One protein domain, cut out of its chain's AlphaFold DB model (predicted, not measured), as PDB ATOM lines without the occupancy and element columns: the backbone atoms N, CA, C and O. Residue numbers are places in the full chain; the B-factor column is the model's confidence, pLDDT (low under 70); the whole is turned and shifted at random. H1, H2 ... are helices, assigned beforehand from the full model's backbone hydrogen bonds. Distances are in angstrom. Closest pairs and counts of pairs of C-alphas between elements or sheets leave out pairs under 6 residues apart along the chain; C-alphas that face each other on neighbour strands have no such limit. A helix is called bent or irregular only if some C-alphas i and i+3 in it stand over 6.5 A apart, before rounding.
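What this domain is: This is residues 391 to 507 of the 626 residues of the protein "Ankyrin repeat-containing protein" of Hyphomonas adhaerens MHS-3 (UniProt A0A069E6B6). H2 runs through the middle of a flat group of six helices: H1 and H3 pack on it as an up-and-down bundle of three, and H4 and H5, nearly end to end, pack along its side away from H1. H6 folds back from H5 and packs on H3, while residues 396 to 401, in the stretch before H1, stick out. The printed part has 117 residues, with six named helices in the order H1 to H6 and no named strand; its class is all helix. It is compact, with a radius of gyration of the C-alphas of 14.9 A, and spans 46 by 39 by 18 A.

How they stand to each other: After residues 391 to 410 come H1, residues 411 to 423, H2, residues 429 to 445, and H3, residues 450 to 460. H1 and H2 form a hairpin, at a shallow tilt of 25 degrees, opposite ways; H1 touches residues 436 to 443 of H2 alone, closest at the C-alphas of Val 422 and Asn 436, 6.6 A apart. H2 and H3 form a second hairpin, at 8 degrees, with the C-alphas of Ile 440 and Ile 453 closest at 6.6 A. Residues 419 to 423 of H1 touch H3, closest at the C-alphas of Arg 423 and Leu 456, 7.4 A; the tilt of 34 degrees is only just short of steep. H2 is the hub and also touches H4, residues 470 to 484, the same way at a shallow tilt of 9 degrees, with the C-alphas of Gly 437 and Leu 483 closest at 4.3 A. Residues 441 to 445 of H2 touch H5, residues 487 to 493, closest at the C-alphas of Ala 441 and Pro 489, 6.1 A. H4 and H5 meet only through their link. H5 forms a hairpin with H6, residues 495 to 503, where the C-alphas of Ala 490 and Leu 498 are closest at 5.0 A. H6 touches H3 at a tilt of 36 degrees, only just steep, closest at the C-alphas of Thr 450 and Val 497, 5.7 A. Every O i to N i+4 pair is within hydrogen-bond range in H1, H3, H4 and H6, against 11 of 13 in H2 and 2 of 3 in H5.

Where its parts are: H1 begins at C-alpha 411 (172.557, 152.549, 146.818) and is 18.2 A long. H2 is 22.4 A long, has a kink of 30 degrees near residue 436, and is irregular, with C-alphas 431 and 434 7.9 A apart. H3 measures 15.4 A, and H4 measures 20.9 A from C-alpha 470 (194.822, 161.176, 179.988). H5 is 10.1 A long, and H6, 12.1 A, ends at C-alpha 503 (168.680, 165.076, 172.077).

The domain as a whole: The C-alphas of Asp 408 and Ala 468 are the two farthest apart, at 47.7 A. The printed part has no cut and no long link. Mean pLDDT of the printed part is 75.1, and it is under 70 in residues 391 to 409, 425 to 433 and 462 to 466.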
ATOM      1  N   PRO A 391     184.520 149.676 158.332       55.47
ATOM      2  CA  PRO A 391     185.705 149.658 159.195       55.47
ATOM      3  C   PRO A 391     186.898 148.861 158.620       55.47
ATOM      4  O   PRO A 391     186.727 147.719 158.189       55.47
ATOM      5  N   PRO A 392     188.145 149.377 158.707       45.69
ATOM      6  CA  PRO A 392     189.307 148.810 158.006       45.69
ATOM      7  C   PRO A 392     189.734 147.405 158.465       45.69
ATOM      8  O   PRO A 392     190.566 146.776 157.813       45.69
ATOM      9  N   PHE A 393     189.178 146.874 159.557       47.31
ATOM     10  CA  PHE A 393     189.451 145.501 159.997       47.31
ATOM     11  C   PHE A 393     188.779 144.423 159.131       47.31
ATOM     12  O   PHE A 393     189.224 143.282 159.183       47.31
ATOM     13  N   TYR A 394     187.828 144.787 158.261       43.03
ATOM     14  CA  TYR A 394     187.376 143.926 157.155       43.03
ATOM     15  C   TYR A 394     188.408 143.804 156.010       43.03
ATOM     16  O   TYR A 394     188.259 142.957 155.139       43.03
ATOM     17  N   ILE A 395     189.470 144.622 156.017       40.72
ATOM     18  CA  ILE A 395     190.518 144.664 154.975       40.72
ATOM     19  C   ILE A 395     191.887 144.213 155.540       40.72
ATOM     20  O   ILE A 395     192.817 143.898 154.801       40.72
ATOM     21  N   ALA A 396     192.032 144.147 156.869       33.59
ATOM     22  CA  ALA A 396     193.285 143.784 157.541       33.59
ATOM     23  C   ALA A 396     193.573 142.267 157.587       33.59
ATOM     24  O   ALA A 396     194.676 141.869 157.969       33.59
ATOM     25  N   HIS A 397     192.615 141.421 157.195       31.30
ATOM     26  CA  HIS A 397     192.835 139.994 156.971       31.30
ATOM     27  C   HIS A 397     192.937 139.717 155.462       31.30
ATOM     28  O   HIS A 397     191.965 139.957 154.755       31.30
ATOM     29  N   PRO A 398     194.044 139.135 154.950       35.09
ATOM     30  CA  PRO A 398     194.187 138.746 153.535       35.09
ATOM     31  C   PRO A 398     193.248 137.614 153.061       35.09
ATOM     32  O   PRO A 398     193.534 136.956 152.065       35.09
ATOM     33  N   THR A 399     192.200 137.318 153.833       32.16
ATOM     34  CA  THR A 399     191.294 136.169 153.694       32.16
ATOM     35  C   THR A 399     189.844 136.510 154.051       32.16
ATOM     36  O   THR A 399     189.026 135.599 154.137       32.16
ATOM     37  N   SER A 400     189.526 137.773 154.350       35.59
ATOM     38  CA  SER A 400     188.154 138.267 154.250       35.59
ATOM     39  C   SER A 400     188.037 138.908 152.878       35.59
ATOM     40  O   SER A 400     188.783 139.841 152.577       35.59
ATOM     41  N   ASP A 401     187.165 138.351 152.043       37.56
ATOM     42  CA  ASP A 401     186.907 138.865 150.704       37.56
ATOM     43  C   ASP A 401     186.548 140.365 150.763       37.56
ATOM     44  O   ASP A 401     186.016 140.831 151.783       37.56
ATOM     45  N   PRO A 402     186.839 141.155 149.706       43.81
ATOM     46  CA  PRO A 402     186.198 142.460 149.569       43.81
ATOM     47  C   PRO A 402     184.684 142.272 149.715       43.81
ATOM     48  O   PRO A 402     184.171 141.213 149.363       43.81
ATOM     49  N   VAL A 403     183.973 143.273 150.243       47.34
ATOM     50  CA  VAL A 403     182.507 143.194 150.334       47.34
ATOM     51  C   VAL A 403     181.972 143.026 148.910       47.34
ATOM     52  O   VAL A 403     182.045 143.957 148.110       47.34
ATOM     53  N   ASP A 404     181.550 141.803 148.592       44.31
ATOM     54  CA  ASP A 404     181.160 141.367 147.252       44.31
ATOM     55  C   ASP A 404     179.689 141.726 147.067       44.31
ATOM     56  O   ASP A 404     178.783 140.920 147.275       44.31
ATOM     57  N   PHE A 405     179.467 143.010 146.796       50.78
ATOM     58  CA  PHE A 405     178.174 143.526 146.375       50.78
ATOM     59  C   PHE A 405     177.806 142.911 145.025       50.78
ATOM     60  O   PHE A 405     178.682 142.756 144.169       50.78
ATOM     61  N   ASP A 406     176.516 142.658 144.778       51.72
ATOM     62  CA  ASP A 406     176.096 142.526 143.385       51.72
ATOM     63  C   ASP A 406     176.401 143.854 142.678       51.72
ATOM     64  O   ASP A 406     176.186 144.941 143.222       51.72
ATOM     65  N   TRP A 407     177.014 143.792 141.502       48.44
ATOM     66  CA  TRP A 407     177.754 144.943 140.974       48.44
ATOM     67  C   TRP A 407     176.845 146.009 140.340       48.44
ATOM     68  O   TRP A 407     177.327 147.065 139.924       48.44
ATOM     69  N   ASP A 408     175.540 145.736 140.278       56.56
ATOM     70  CA  ASP A 408     174.460 146.678 139.986       56.56
ATOM     71  C   ASP A 408     173.479 146.885 141.164       56.56
ATOM     72  O   ASP A 408     172.399 147.451 140.969       56.56
ATOM     73  N   ALA A 409     173.871 146.502 142.390       63.19
ATOM     74  CA  ALA A 409     173.090 146.727 143.605       63.19
ATOM     75  C   ALA A 409     172.762 148.223 143.805       63.19
ATOM     76  O   ALA A 409     173.638 149.087 143.654       63.19
ATOM     77  N   PRO A 410     171.511 148.564 144.163       72.38
ATOM     78  CA  PRO A 410     171.111 149.940 144.403       72.38
ATOM     79  C   PRO A 410     171.752 150.504 145.684       72.38
ATOM     80  O   PRO A 410     172.210 149.785 146.574       72.38
ATOM     81  N   LEU A 411     171.806 151.835 145.777       73.94
ATOM     82  CA  LEU A 411     172.557 152.549 146.818       73.94
ATOM     83  C   LEU A 411     172.081 152.248 148.255       73.94
ATOM     84  O   LEU A 411     172.853 152.387 149.204       73.94
ATOM     85  N   ASP A 412     170.819 151.857 148.424       77.00
ATOM     86  CA  ASP A 412     170.228 151.423 149.689       77.00
ATOM     87  C   ASP A 412     170.704 150.029 150.117       77.00
ATOM     88  O   ASP A 412     171.096 149.883 151.274       77.00
ATOM     89  N   GLU A 413     170.773 149.061 149.198       78.06
ATOM     90  CA  GLU A 413     171.349 147.727 149.440       78.06
ATOM     91  C   GLU A 413     172.847 147.817 149.770       78.06
ATOM     92  O   GLU A 413     173.324 147.218 150.735       78.06
ATOM     93  N   ILE A 414     173.589 148.670 149.051       74.00
ATOM     94  CA  ILE A 414     175.004 148.932 149.359       74.00
ATOM     95  C   ILE A 414     175.171 149.458 150.793       74.00
ATOM     96  O   ILE A 414     176.130 149.118 151.491       74.00
ATOM     97  N   LEU A 415     174.234 150.290 151.255       76.94
ATOM     98  CA  LEU A 415     174.268 150.836 152.607       76.94
ATOM     99  C   LEU A 415     173.730 149.880 153.675       76.94
ATOM    100  O   LEU A 415     174.152 150.014 154.823       76.94
ATOM    101  N   ASP A 416     172.899 148.894 153.331       80.00
ATOM    102  CA  ASP A 416     172.517 147.817 154.252       80.00
ATOM    103  C   ASP A 416     173.746 147.023 154.708       80.00
ATOM    104  O   ASP A 416     173.944 146.846 155.912       80.00
ATOM    105  N   GLU A 417     174.639 146.644 153.789       75.56
ATOM    106  CA  GLU A 417     175.897 145.962 154.131       75.56
ATOM    107  C   GLU A 417     176.887 146.871 154.874       75.56
ATOM    108  O   GLU A 417     177.560 146.429 155.807       75.56
ATOM    109  N   VAL A 418     176.957 148.169 154.546       74.38
ATOM    110  CA  VAL A 418     177.747 149.140 155.333       74.38
ATOM    111  C   VAL A 418     177.239 149.199 156.778       74.38
ATOM    112  O   VAL A 418     178.030 149.125 157.724       74.38
ATOM    113  N   ILE A 419     175.921 149.299 156.967       76.12
ATOM    114  CA  ILE A 419     175.276 149.339 158.283       76.12
ATOM    115  C   ILE A 419     175.475 148.003 159.013       76.12
ATOM    116  O   ILE A 419     175.809 148.009 160.200       76.12
ATOM    117  N   ALA A 420     175.351 146.863 158.328       76.75
ATOM    118  CA  ALA A 420     175.632 145.539 158.880       76.75
ATOM    119  C   ALA A 420     177.103 145.400 159.311       76.75
ATOM    120  O   ALA A 420     177.381 144.928 160.414       76.75
ATOM    121  N   GLY A 421     178.048 145.889 158.505       72.44
ATOM    122  CA  GLY A 421     179.476 145.932 158.822       72.44
ATOM    123  C   GLY A 421     179.790 146.769 160.065       72.44
ATOM    124  O   GLY A 421     180.598 146.353 160.898       72.44
ATOM    125  N   VAL A 422     179.111 147.909 160.258       72.56
ATOM    126  CA  VAL A 422     179.204 148.683 161.510       72.56
ATOM    127  C   VAL A 422     178.558 147.927 162.677       72.56
ATOM    128  O   VAL A 422     179.179 147.836 163.737       72.56
ATOM    129  N   ARG A 423     177.370 147.328 162.495       74.06
ATOM    130  CA  ARG A 423     176.675 146.535 163.534       74.06
ATOM    131  C   ARG A 423     177.502 145.330 164.011       74.06
ATOM    132  O   ARG A 423     177.472 145.007 165.196       74.06
ATOM    133  N   ASN A 424     178.271 144.710 163.117       70.88
ATOM    134  CA  ASN A 424     179.137 143.558 163.397       70.88
ATOM    135  C   ASN A 424     180.549 143.941 163.894       70.88
ATOM    136  O   ASN A 424     181.343 143.066 164.250       70.88
ATOM    137  N   SER A 425     180.892 145.233 163.933       66.12
ATOM    138  CA  SER A 425     182.235 145.699 164.289       66.12
ATOM    139  C   SER A 425     182.500 145.643 165.796       66.12
ATOM    140  O   SER A 425     181.956 146.418 166.578       66.12
ATOM    141  N   ALA A 426     183.436 144.787 166.211       58.94
ATOM    142  CA  ALA A 426     183.946 144.741 167.588       58.94
ATOM    143  C   ALA A 426     185.045 145.794 167.884       58.94
ATOM    144  O   ALA A 426     185.683 145.751 168.940       58.94
ATOM    145  N   ALA A 427     185.325 146.714 166.952       61.75
ATOM    146  CA  ALA A 427     186.444 147.651 167.061       61.75
ATOM    147  C   ALA A 427     186.148 148.808 168.043       61.75
ATOM    148  O   ALA A 427     185.134 149.494 167.888       61.75
ATOM    149  N   PRO A 428     187.044 149.107 169.010       60.28
ATOM    150  CA  PRO A 428     186.872 150.226 169.933       60.28
ATOM    151  C   PRO A 428     186.650 151.566 169.225       60.28
ATOM    152  O   PRO A 428     187.347 151.884 168.265       60.28
ATOM    153  N   LEU A 429     185.772 152.398 169.791       62.19
ATOM    154  CA  LEU A 429     185.367 153.721 169.288       62.19
ATOM    155  C   LEU A 429     186.511 154.605 168.743       62.19
ATOM    156  O   LEU A 429     186.349 155.305 167.751       62.19
ATOM    157  N   TRP A 430     187.690 154.576 169.372       57.75
ATOM    158  CA  TRP A 430     188.853 155.377 168.957       57.75
ATOM    159  C   TRP A 430     189.571 154.864 167.698       57.75
ATOM    160  O   TRP A 430     190.443 155.559 167.182       57.75
ATOM    161  N   GLN A 431     189.231 153.666 167.219       61.66
ATOM    162  CA  GLN A 431     189.686 153.095 165.947       61.66
ATOM    163  C   GLN A 431     188.633 153.261 164.842       61.66
ATOM    164  O   GLN A 431     188.995 153.462 163.687       61.66
ATOM    165  N   SER A 432     187.346 153.177 165.194       68.25
ATOM    166  CA  SER A 432     186.217 153.132 164.254       68.25
ATOM    167  C   SER A 432     185.463 154.459 164.090       68.25
ATOM    168  O   SER A 432     184.800 154.645 163.074       68.25
ATOM    169  N   GLY A 433     185.599 155.412 165.020       68.88
ATOM    170  CA  GLY A 433     184.836 156.671 165.064       68.88
ATOM    171  C   GLY A 433     184.710 157.431 163.733       68.88
ATOM    172  O   GLY A 433     183.583 157.708 163.333       68.88
ATOM    173  N   PRO A 434     185.806 157.721 162.997       70.81
ATOM    174  CA  PRO A 434     185.732 158.421 161.707       70.81
ATOM    175  C   PRO A 434     185.002 157.655 160.596       70.81
ATOM    176  O   PRO A 434     184.488 158.272 159.670       70.81
ATOM    177  N   VAL A 435     184.984 156.322 160.666       72.75
ATOM    178  CA  VAL A 435     184.319 155.460 159.680       72.75
ATOM    179  C   VAL A 435     182.846 155.300 160.035       72.75
ATOM    180  O   VAL A 435     181.982 155.479 159.189       72.75
ATOM    181  N   ASN A 436     182.540 155.086 161.314       78.62
ATOM    182  CA  ASN A 436     181.163 155.011 161.787       78.62
ATOM    183  C   ASN A 436     180.432 156.360 161.630       78.62
ATOM    184  O   ASN A 436     179.265 156.383 161.249       78.62
ATOM    185  N   GLY A 437     181.121 157.486 161.860       80.62
ATOM    186  CA  GLY A 437     180.603 158.824 161.558       80.62
ATOM    187  C   GLY A 437     180.311 159.014 160.064       80.62
ATOM    188  O   GLY A 437     179.286 159.594 159.714       80.62
ATOM    189  N   ALA A 438     181.148 158.454 159.182       80.25
ATOM    190  CA  ALA A 438     180.908 158.446 157.741       80.25
ATOM    191  C   ALA A 438     179.718 157.545 157.347       80.25
ATOM    192  O   ALA A 438     178.882 157.966 156.555       80.25
ATOM    193  N   ALA A 439     179.573 156.358 157.941       81.75
ATOM    194  CA  ALA A 439     178.416 155.485 157.722       81.75
ATOM    195  C   ALA A 439     177.092 156.151 158.150       81.75
ATOM    196  O   ALA A 439     176.113 156.126 157.406       81.75
ATOM    197  N   ILE A 440     177.074 156.823 159.307       87.50
ATOM    198  CA  ILE A 440     175.909 157.588 159.785       87.50
ATOM    199  C   ILE A 440     175.623 158.785 158.865       87.50
ATOM    200  O   ILE A 440     174.469 159.024 158.514       87.50
ATOM    201  N   ALA A 441     176.653 159.509 158.417       88.12
ATOM    202  CA  ALA A 441     176.502 160.582 157.434       88.12
ATOM    203  C   ALA A 441     175.929 160.072 156.095       88.12
ATOM    204  O   ALA A 441     175.043 160.708 155.531       88.12
ATOM    205  N   ALA A 442     176.364 158.905 155.614       86.31
ATOM    206  CA  ALA A 442     175.807 158.285 154.414       86.31
ATOM    207  C   ALA A 442     174.333 157.871 154.600       86.31
ATOM    208  O   ALA A 442     173.507 158.158 153.735       86.31
ATOM    209  N   ALA A 443     173.977 157.294 155.754       89.38
ATOM    210  CA  ALA A 443     172.593 156.964 156.105       89.38
ATOM    211  C   ALA A 443     171.678 158.207 156.169       89.38
ATOM    212  O   ALA A 443     170.521 158.152 155.746       89.38
ATOM    213  N   ILE A 444     172.199 159.344 156.643       91.69
ATOM    214  CA  ILE A 444     171.515 160.648 156.593       91.69
ATOM    215  C   ILE A 444     171.240 161.059 155.140       91.69
ATOM    216  O   ILE A 444     170.099 161.383 154.805       91.69
ATOM    217  N   TYR A 445     172.259 160.996 154.278       88.00
ATOM    218  CA  TYR A 445     172.183 161.451 152.887       88.00
ATOM    219  C   TYR A 445     171.235 160.648 151.998       88.00
ATOM    220  O   TYR A 445     170.530 161.247 151.186       88.00
ATOM    221  N   VAL A 446     171.165 159.324 152.166       86.38
ATOM    222  CA  VAL A 446     170.200 158.481 151.429       86.38
ATOM    223  C   VAL A 446     168.816 158.426 152.082       86.38
ATOM    224  O   VAL A 446     167.974 157.623 151.695       86.38
ATOM    225  N   ASN A 447     168.564 159.288 153.070       90.56
ATOM    226  CA  ASN A 447     167.278 159.424 153.740       90.56
ATOM    227  C   ASN A 447     166.800 158.160 154.498       90.56
ATOM    228  O   ASN A 447     165.612 157.831 154.478       90.56
ATOM    229  N   ARG A 448     167.699 157.463 155.216       91.19
ATOM    230  CA  ARG A 448     167.307 156.334 156.089       91.19
ATOM    231  C   ARG A 448     166.347 156.784 157.210       91.19
ATOM    232  O   ARG A 448     166.401 157.951 157.631       91.19
ATOM    233  N   PRO A 449     165.482 155.891 157.729       94.50
ATOM    234  CA  PRO A 449     164.595 156.197 158.849       94.50
ATOM    235  C   PRO A 449     165.351 156.728 160.073       94.50
ATOM    236  O   PRO A 449     166.380 156.188 160.470       94.50
ATOM    237  N   THR A 450     164.812 157.768 160.712       95.88
ATOM    238  CA  THR A 450     165.430 158.456 161.863       95.88
ATOM    239  C   THR A 450     165.776 157.500 163.008       95.88
ATOM    240  O   THR A 450     166.804 157.663 163.659       95.88
ATOM    241  N   GLU A 451     164.935 156.487 163.236       94.06
ATOM    242  CA  GLU A 451     165.124 155.514 164.317       94.06
ATOM    243  C   GLU A 451     166.224 154.491 164.008       94.06
ATOM    244  O   GLU A 451     166.966 154.108 164.903       94.06
ATOM    245  N   GLU A 452     166.425 154.120 162.741       91.31
ATOM    246  CA  GLU A 452     167.571 153.291 162.349       91.31
ATOM    247  C   GLU A 452     168.890 154.055 162.525       91.31
ATOM    248  O   GLU A 452     169.878 153.510 163.022       91.31
ATOM    249  N   ILE A 453     168.896 155.346 162.176       92.31
ATOM    250  CA  ILE A 453     170.047 156.221 162.416       92.31
ATOM    251  C   ILE A 453     170.294 156.363 163.930       92.31
ATOM    252  O   ILE A 453     171.448 156.351 164.355       92.31
ATOM    253  N   ARG A 454     169.235 156.427 164.757       91.62
ATOM    254  CA  ARG A 454     169.340 156.421 166.227       91.62
ATOM    255  C   ARG A 454     169.932 155.111 166.750       91.62
ATOM    256  O   ARG A 454     170.851 155.165 167.562       91.62
ATOM    257  N   GLU A 455     169.450 153.953 166.291       88.56
ATOM    258  CA  GLU A 455     170.019 152.644 166.647       88.56
ATOM    259  C   GLU A 455     171.522 152.601 166.352       88.56
ATOM    260  O   GLU A 455     172.314 152.232 167.219       88.56
ATOM    261  N   LEU A 456     171.917 153.012 165.143       85.81
ATOM    262  CA  LEU A 456     173.307 153.011 164.698       85.81
ATOM    263  C   LEU A 456     174.174 153.981 165.516       85.81
ATOM    264  O   LEU A 456     175.268 153.619 165.951       85.81
ATOM    265  N   TYR A 457     173.672 155.192 165.769       86.88
ATOM    266  CA  TYR A 457     174.345 156.190 166.598       86.88
ATOM    267  C   TYR A 457     174.535 155.680 168.032       86.88
ATOM    268  O   TYR A 457     175.663 155.659 168.523       86.88
ATOM    269  N   ASN A 458     173.482 155.169 168.673       84.25
ATOM    270  CA  ASN A 458     173.524 154.685 170.055       84.25
ATOM    271  C   ASN A 458     174.326 153.381 170.221       84.25
ATOM    272  O   ASN A 458     174.933 153.175 171.273       84.25
ATOM    273  N   LEU A 459     174.399 152.534 169.187       79.62
ATOM    274  CA  LEU A 459     175.299 151.377 169.149       79.62
ATOM    275  C   LEU A 459     176.775 151.802 169.144       79.62
ATOM    276  O   LEU A 459     177.606 151.178 169.805       79.62
ATOM    277  N   VAL A 460     177.101 152.870 168.410       75.94
ATOM    278  CA  VAL A 460     178.472 153.376 168.257       75.94
ATOM    279  C   VAL A 460     178.883 154.333 169.377       75.94
ATOM    280  O   VAL A 460     180.067 154.414 169.695       75.94
ATOM    281  N   LEU A 461     177.943 155.017 170.030       73.56
ATOM    282  CA  LEU A 461     178.215 156.058 171.023       73.56
ATOM    283  C   LEU A 461     178.838 155.617 172.368       73.56
ATOM    284  O   LEU A 461     179.397 156.513 173.015       73.56
ATOM    285  N   PRO A 462     178.738 154.360 172.880       66.94
ATOM    286  CA  PRO A 462     178.715 154.137 174.321       66.94
ATOM    287  C   PRO A 462     179.911 154.756 175.028       66.94
ATOM    288  O   PRO A 462     181.074 154.545 174.670       66.94
ATOM    289  N   ALA A 463     179.596 155.535 176.064       56.56
ATOM    290  CA  ALA A 463     180.586 156.139 176.927       56.56
ATOM    291  C   ALA A 463     181.435 155.027 177.548       56.56
ATOM    292  O   ALA A 463     181.041 154.394 178.527       56.56
ATOM    293  N   ALA A 464     182.616 154.805 176.966       51.78
ATOM    294  CA  ALA A 464     183.669 154.055 177.618       51.78
ATOM    295  C   ALA A 464     183.812 154.607 179.043       51.78
ATOM    296  O   ALA A 464     183.762 155.826 179.242       51.78
ATOM    297  N   GLY A 465     183.929 153.700 180.019       59.94
ATOM    298  CA  GLY A 465     184.004 154.061 181.434       59.94
ATOM    299  C   GLY A 465     185.068 155.136 181.698       59.94
ATOM    300  O   GLY A 465     185.964 155.317 180.863       59.94
ATOM    301  N   PRO A 466     184.962 155.856 182.834       64.94
ATOM    302  CA  PRO A 466     185.787 157.029 183.118       64.94
ATOM    303  C   PRO A 466     187.257 156.733 182.788       64.94
ATOM    304  O   PRO A 466     187.793 155.745 183.300       64.94
ATOM    305  N   PRO A 467     187.881 157.509 181.881       72.75
ATOM    306  CA  PRO A 467     189.165 157.149 181.297       72.75
ATOM    307  C   PRO A 467     190.218 157.003 182.395       72.75
ATOM    308  O   PRO A 467     190.428 157.921 183.186       72.75
ATOM    309  N   ALA A 468     190.886 155.848 182.441       79.94
ATOM    310  CA  ALA A 468     191.888 155.558 183.464       79.94
ATOM    311  C   ALA A 468     193.186 156.362 183.252       79.94
ATOM    312  O   ALA A 468     193.994 156.499 184.170       79.94
ATOM    313  N   THR A 469     193.383 156.905 182.048       84.62
ATOM    314  CA  THR A 469     194.536 157.722 181.664       84.62
ATOM    315  C   THR A 469     194.136 158.930 180.810       84.62
ATOM    316  O   THR A 469     193.190 158.882 180.022       84.62
ATOM    317  N   GLU A 470     194.938 159.997 180.866       83.81
ATOM    318  CA  GLU A 470     194.822 161.176 179.988       83.81
ATOM    319  C   GLU A 470     194.844 160.793 178.489       83.81
ATOM    320  O   GLU A 470     194.123 161.356 177.663       83.81
ATOM    321  N   ARG A 471     195.622 159.761 178.130       80.81
ATOM    322  CA  ARG A 471     195.685 159.221 176.762       80.81
ATOM    323  C   ARG A 471     194.356 158.610 176.316       80.81
ATOM    324  O   ARG A 471     193.984 158.751 175.151       80.81
ATOM    325  N   GLU A 472     193.654 157.917 177.209       75.94
ATOM    326  CA  GLU A 472     192.321 157.374 176.937       75.94
ATOM    327  C   GLU A 472     191.277 158.481 176.881       75.94
ATOM    328  O   GLU A 472     190.470 158.473 175.958       75.94
ATOM    329  N   GLN A 473     191.343 159.473 177.773       80.25
ATOM    330  CA  GLN A 473     190.469 160.648 177.738       80.25
ATOM    331  C   GLN A 473     190.565 161.366 176.386       80.25
ATOM    332  O   GLN A 473     189.553 161.591 175.721       80.25
ATOM    333  N   LYS A 474     191.791 161.641 175.921       79.25
ATOM    334  CA  LYS A 474     192.037 162.278 174.621       79.25
ATOM    335  C   LYS A 474     191.541 161.419 173.447       79.25
ATOM    336  O   LYS A 474     190.962 161.950 172.504       79.25
ATOM    337  N   ARG A 475     191.710 160.091 173.509       74.75
ATOM    338  CA  ARG A 475     191.179 159.147 172.502       74.75
ATOM    339  C   ARG A 475     189.651 159.101 172.474       74.75
ATOM    340  O   ARG A 475     189.082 159.128 171.389       74.75
ATOM    341  N   GLN A 476     189.000 159.041 173.636       75.50
ATOM    342  CA  GLN A 476     187.541 159.078 173.756       75.50
ATOM    343  C   GLN A 476     186.981 160.396 173.204       75.50
ATOM    344  O   GLN A 476     185.982 160.374 172.491       75.50
ATOM    345  N   TRP A 477     187.648 161.526 173.471       77.25
ATOM    346  CA  TRP A 477     187.262 162.831 172.928       77.25
ATOM    347  C   TRP A 477     187.323 162.866 171.394       77.25
ATOM    348  O   TRP A 477     186.313 163.165 170.761       77.25
ATOM    349  N   TYR A 478     188.450 162.471 170.780       73.06
ATOM    350  CA  TYR A 478     188.545 162.392 169.312       73.06
ATOM    351  C   TYR A 478     187.511 161.432 168.706       73.06
ATOM    352  O   TYR A 478     186.936 161.742 167.668       73.06
ATOM    353  N   ALA A 479     187.258 160.287 169.350       72.00
ATOM    354  CA  ALA A 479     186.281 159.305 168.885       72.00
ATOM    355  C   ALA A 479     184.855 159.872 168.860       72.00
ATOM    356  O   ALA A 479     184.167 159.761 167.848       72.00
ATOM    357  N   LYS A 480     184.436 160.527 169.952       77.44
ATOM    358  CA  LYS A 480     183.128 161.184 170.045       77.44
ATOM    359  C   LYS A 480     183.009 162.340 169.058       77.44
ATOM    360  O   LYS A 480     182.032 162.399 168.329       77.44
ATOM    361  N   ARG A 481     184.030 163.199 168.945       78.94
ATOM    362  CA  ARG A 481     184.046 164.294 167.960       78.94
ATOM    363  C   ARG A 481     183.923 163.781 166.518       78.94
ATOM    364  O   ARG A 481     183.199 164.371 165.727       78.94
ATOM    365  N   ALA A 482     184.581 162.666 166.191       76.25
ATOM    366  CA  ALA A 482     184.479 162.028 164.878       76.25
ATOM    367  C   ALA A 482     183.101 161.391 164.612       76.25
ATOM    368  O   ALA A 482     182.671 161.360 163.467       76.25
ATOM    369  N   LEU A 483     182.398 160.925 165.650       80.62
ATOM    370  CA  LEU A 483     181.009 160.466 165.554       80.62
ATOM    371  C   LEU A 483     180.033 161.644 165.381       80.62
ATOM    372  O   LEU A 483     179.165 161.617 164.513       80.62
ATOM    373  N   HIS A 484     180.216 162.709 166.168       85.56
ATOM    374  CA  HIS A 484     179.391 163.918 166.132       85.56
ATOM    375  C   HIS A 484     179.490 164.685 164.805       85.56
ATOM    376  O   HIS A 484     178.643 165.534 164.552       85.56
ATOM    377  N   VAL A 485     180.446 164.367 163.918       84.25
ATOM    378  CA  VAL A 485     180.519 164.935 162.556       84.25
ATOM    379  C   VAL A 485     179.216 164.752 161.768       84.25
ATOM    380  O   VAL A 485     178.904 165.582 160.919       84.25
ATOM    381  N   ALA A 486     178.413 163.734 162.105       89.56
ATOM    382  CA  ALA A 486     177.070 163.500 161.572       89.56
ATOM    383  C   ALA A 486     176.073 164.658 161.802       89.56
ATOM    384  O   ALA A 486     175.051 164.729 161.121       89.56
ATOM    385  N   ILE A 487     176.367 165.604 162.700       93.56
ATOM    386  CA  ILE A 487     175.558 166.817 162.868       93.56
ATOM    387  C   ILE A 487     175.643 167.750 161.643       93.56
ATOM    388  O   ILE A 487     174.662 168.411 161.308       93.56
ATOM    389  N   LEU A 488     176.779 167.757 160.932       92.00
ATOM    390  CA  LEU A 488     177.007 168.579 159.738       92.00
ATOM    391  C   LEU A 488     176.084 168.191 158.558       92.00
ATOM    392  O   LEU A 488     175.387 169.073 158.056       92.00
ATOM    393  N   PRO A 489     175.997 166.915 158.116       91.56
ATOM    394  CA  PRO A 489     175.047 166.506 157.079       91.56
ATOM    395  C   PRO A 489     173.588 166.633 157.533       91.56
ATOM    396  O   PRO A 489     172.734 167.038 156.737       91.56
ATOM    397  N   ALA A 490     173.291 166.335 158.806       95.31
ATOM    398  CA  ALA A 490     171.938 166.442 159.350       95.31
ATOM    399  C   ALA A 490     171.421 167.889 159.311       95.31
ATOM    400  O   ALA A 490     170.291 168.119 158.888       95.31
ATOM    401  N   ALA A 491     172.264 168.870 159.654       95.44
ATOM    402  CA  ALA A 491     171.914 170.288 159.598       95.44
ATOM    403  C   ALA A 491     171.559 170.789 158.188       95.44
ATOM    404  O   ALA A 491     170.791 171.741 158.061       95.44
ATOM    405  N   VAL A 492     172.071 170.138 157.142       90.88
ATOM    406  CA  VAL A 492     171.783 170.490 155.745       90.88
ATOM    407  C   VAL A 492     170.562 169.757 155.182       90.88
ATOM    408  O   VAL A 492     169.847 170.321 154.363       90.88
ATOM    409  N   THR A 493     170.336 168.498 155.570       90.31
ATOM    410  CA  THR A 493     169.397 167.606 154.853       90.31
ATOM    411  C   THR A 493     168.268 167.021 155.699       90.31
ATOM    412  O   THR A 493     167.257 166.597 155.141       90.31
ATOM    413  N   ARG A 494     168.429 166.944 157.025       95.44
ATOM    414  CA  ARG A 494     167.568 166.146 157.915       95.44
ATOM    415  C   ARG A 494     167.386 166.814 159.288       95.44
ATOM    416  O   ARG A 494     167.996 166.369 160.266       95.44
ATOM    417  N   PRO A 495     166.522 167.845 159.404       96.75
ATOM    418  CA  PRO A 495     166.223 168.498 160.683       96.75
ATOM    419  C   PRO A 495     165.703 167.528 161.759       96.75
ATOM    420  O   PRO A 495     165.977 167.699 162.944       96.75
ATOM    421  N   ASP A 496     165.000 166.463 161.362       97.56
ATOM    422  CA  ASP A 496     164.519 165.405 162.257       97.56
ATOM    423  C   ASP A 496     165.666 164.572 162.860       97.56
ATOM    424  O   ASP A 496     165.659 164.273 164.057       97.56
ATOM    425  N   VAL A 497     166.689 164.249 162.059       97.69
ATOM    426  CA  VAL A 497     167.900 163.566 162.536       97.69
ATOM    427  C   VAL A 497     168.759 164.522 163.356       97.69
ATOM    428  O   VAL A 497     169.308 164.117 164.374       97.69
ATOM    429  N   LEU A 498     168.836 165.798 162.978       98.00
ATOM    430  CA  LEU A 498     169.531 166.819 163.761       98.00
ATOM    431  C   LEU A 498     168.925 166.947 165.169       98.00
ATOM    432  O   LEU A 498     169.657 166.903 166.156       98.00
ATOM    433  N   ALA A 499     167.595 167.023 165.279       98.06
ATOM    434  CA  ALA A 499     166.890 167.022 166.563       98.06
ATOM    435  C   ALA A 499     167.150 165.737 167.376       98.06
ATOM    436  O   ALA A 499     167.286 165.789 168.600       98.06
ATOM    437  N   MET A 500     167.268 164.586 166.705       96.50
ATOM    438  CA  MET A 500     167.663 163.330 167.343       96.50
ATOM    439  C   MET A 500     169.092 163.415 167.900       96.50
ATOM    440  O   MET A 500     169.264 163.232 169.101       96.50
ATOM    441  N   LEU A 501     170.086 163.784 167.087       94.88
ATOM    442  CA  LEU A 501     171.493 163.861 167.499       94.88
ATOM    443  C   LEU A 501     171.692 164.828 168.676       94.88
ATOM    444  O   LEU A 501     172.366 164.486 169.648       94.88
ATOM    445  N   LEU A 502     171.057 166.003 168.625       95.62
ATOM    446  CA  LEU A 502     171.076 166.985 169.713       95.62
ATOM    447  C   LEU A 502     170.432 166.434 170.999       95.62
ATOM    448  O   LEU A 502     170.953 166.662 172.089       95.62
ATOM    449  N   SER A 503     169.334 165.671 170.897       93.94
ATOM    450  CA  SER A 503     168.680 165.076 172.077       93.94
ATOM    451  C   SER A 503     169.462 163.903 172.691       93.94
ATOM    452  O   SER A 503     169.399 163.715 173.903       93.94
ATOM    453  N   GLU A 504     170.271 163.192 171.898       89.75
ATOM    454  CA  GLU A 504     171.249 162.190 172.362       89.75
ATOM    455  C   GLU A 504     172.585 162.825 172.833       89.75
ATOM    456  O   GLU A 504     173.566 162.128 173.108       89.75
ATOM    457  N   GLY A 505     172.647 164.159 172.945       87.56
ATOM    458  CA  GLY A 505     173.774 164.888 173.528       87.56
ATOM    459  C   GLY A 505     174.935 165.190 172.575       87.56
ATOM    460  O   GLY A 505     176.042 165.448 173.052       87.56
ATOM    461  N   ALA A 506     174.714 165.179 171.255       90.12
ATOM    462  CA  ALA A 506     175.683 165.742 170.318       90.12
ATOM    463  C   ALA A 506     175.830 167.261 170.577       90.12
ATOM    464  O   ALA A 506     174.832 167.982 170.528       90.12
ATOM    465  N   PRO A 507     177.042 167.773 170.855       92.25
ATOM    466  CA  PRO A 507     177.284 169.202 171.013       92.25
ATOM    467  C   PRO A 507     177.097 169.917 169.661       92.25
ATOM    468  O   PRO A 507     177.585 169.411 168.647       92.25
TER     469      PRO A 507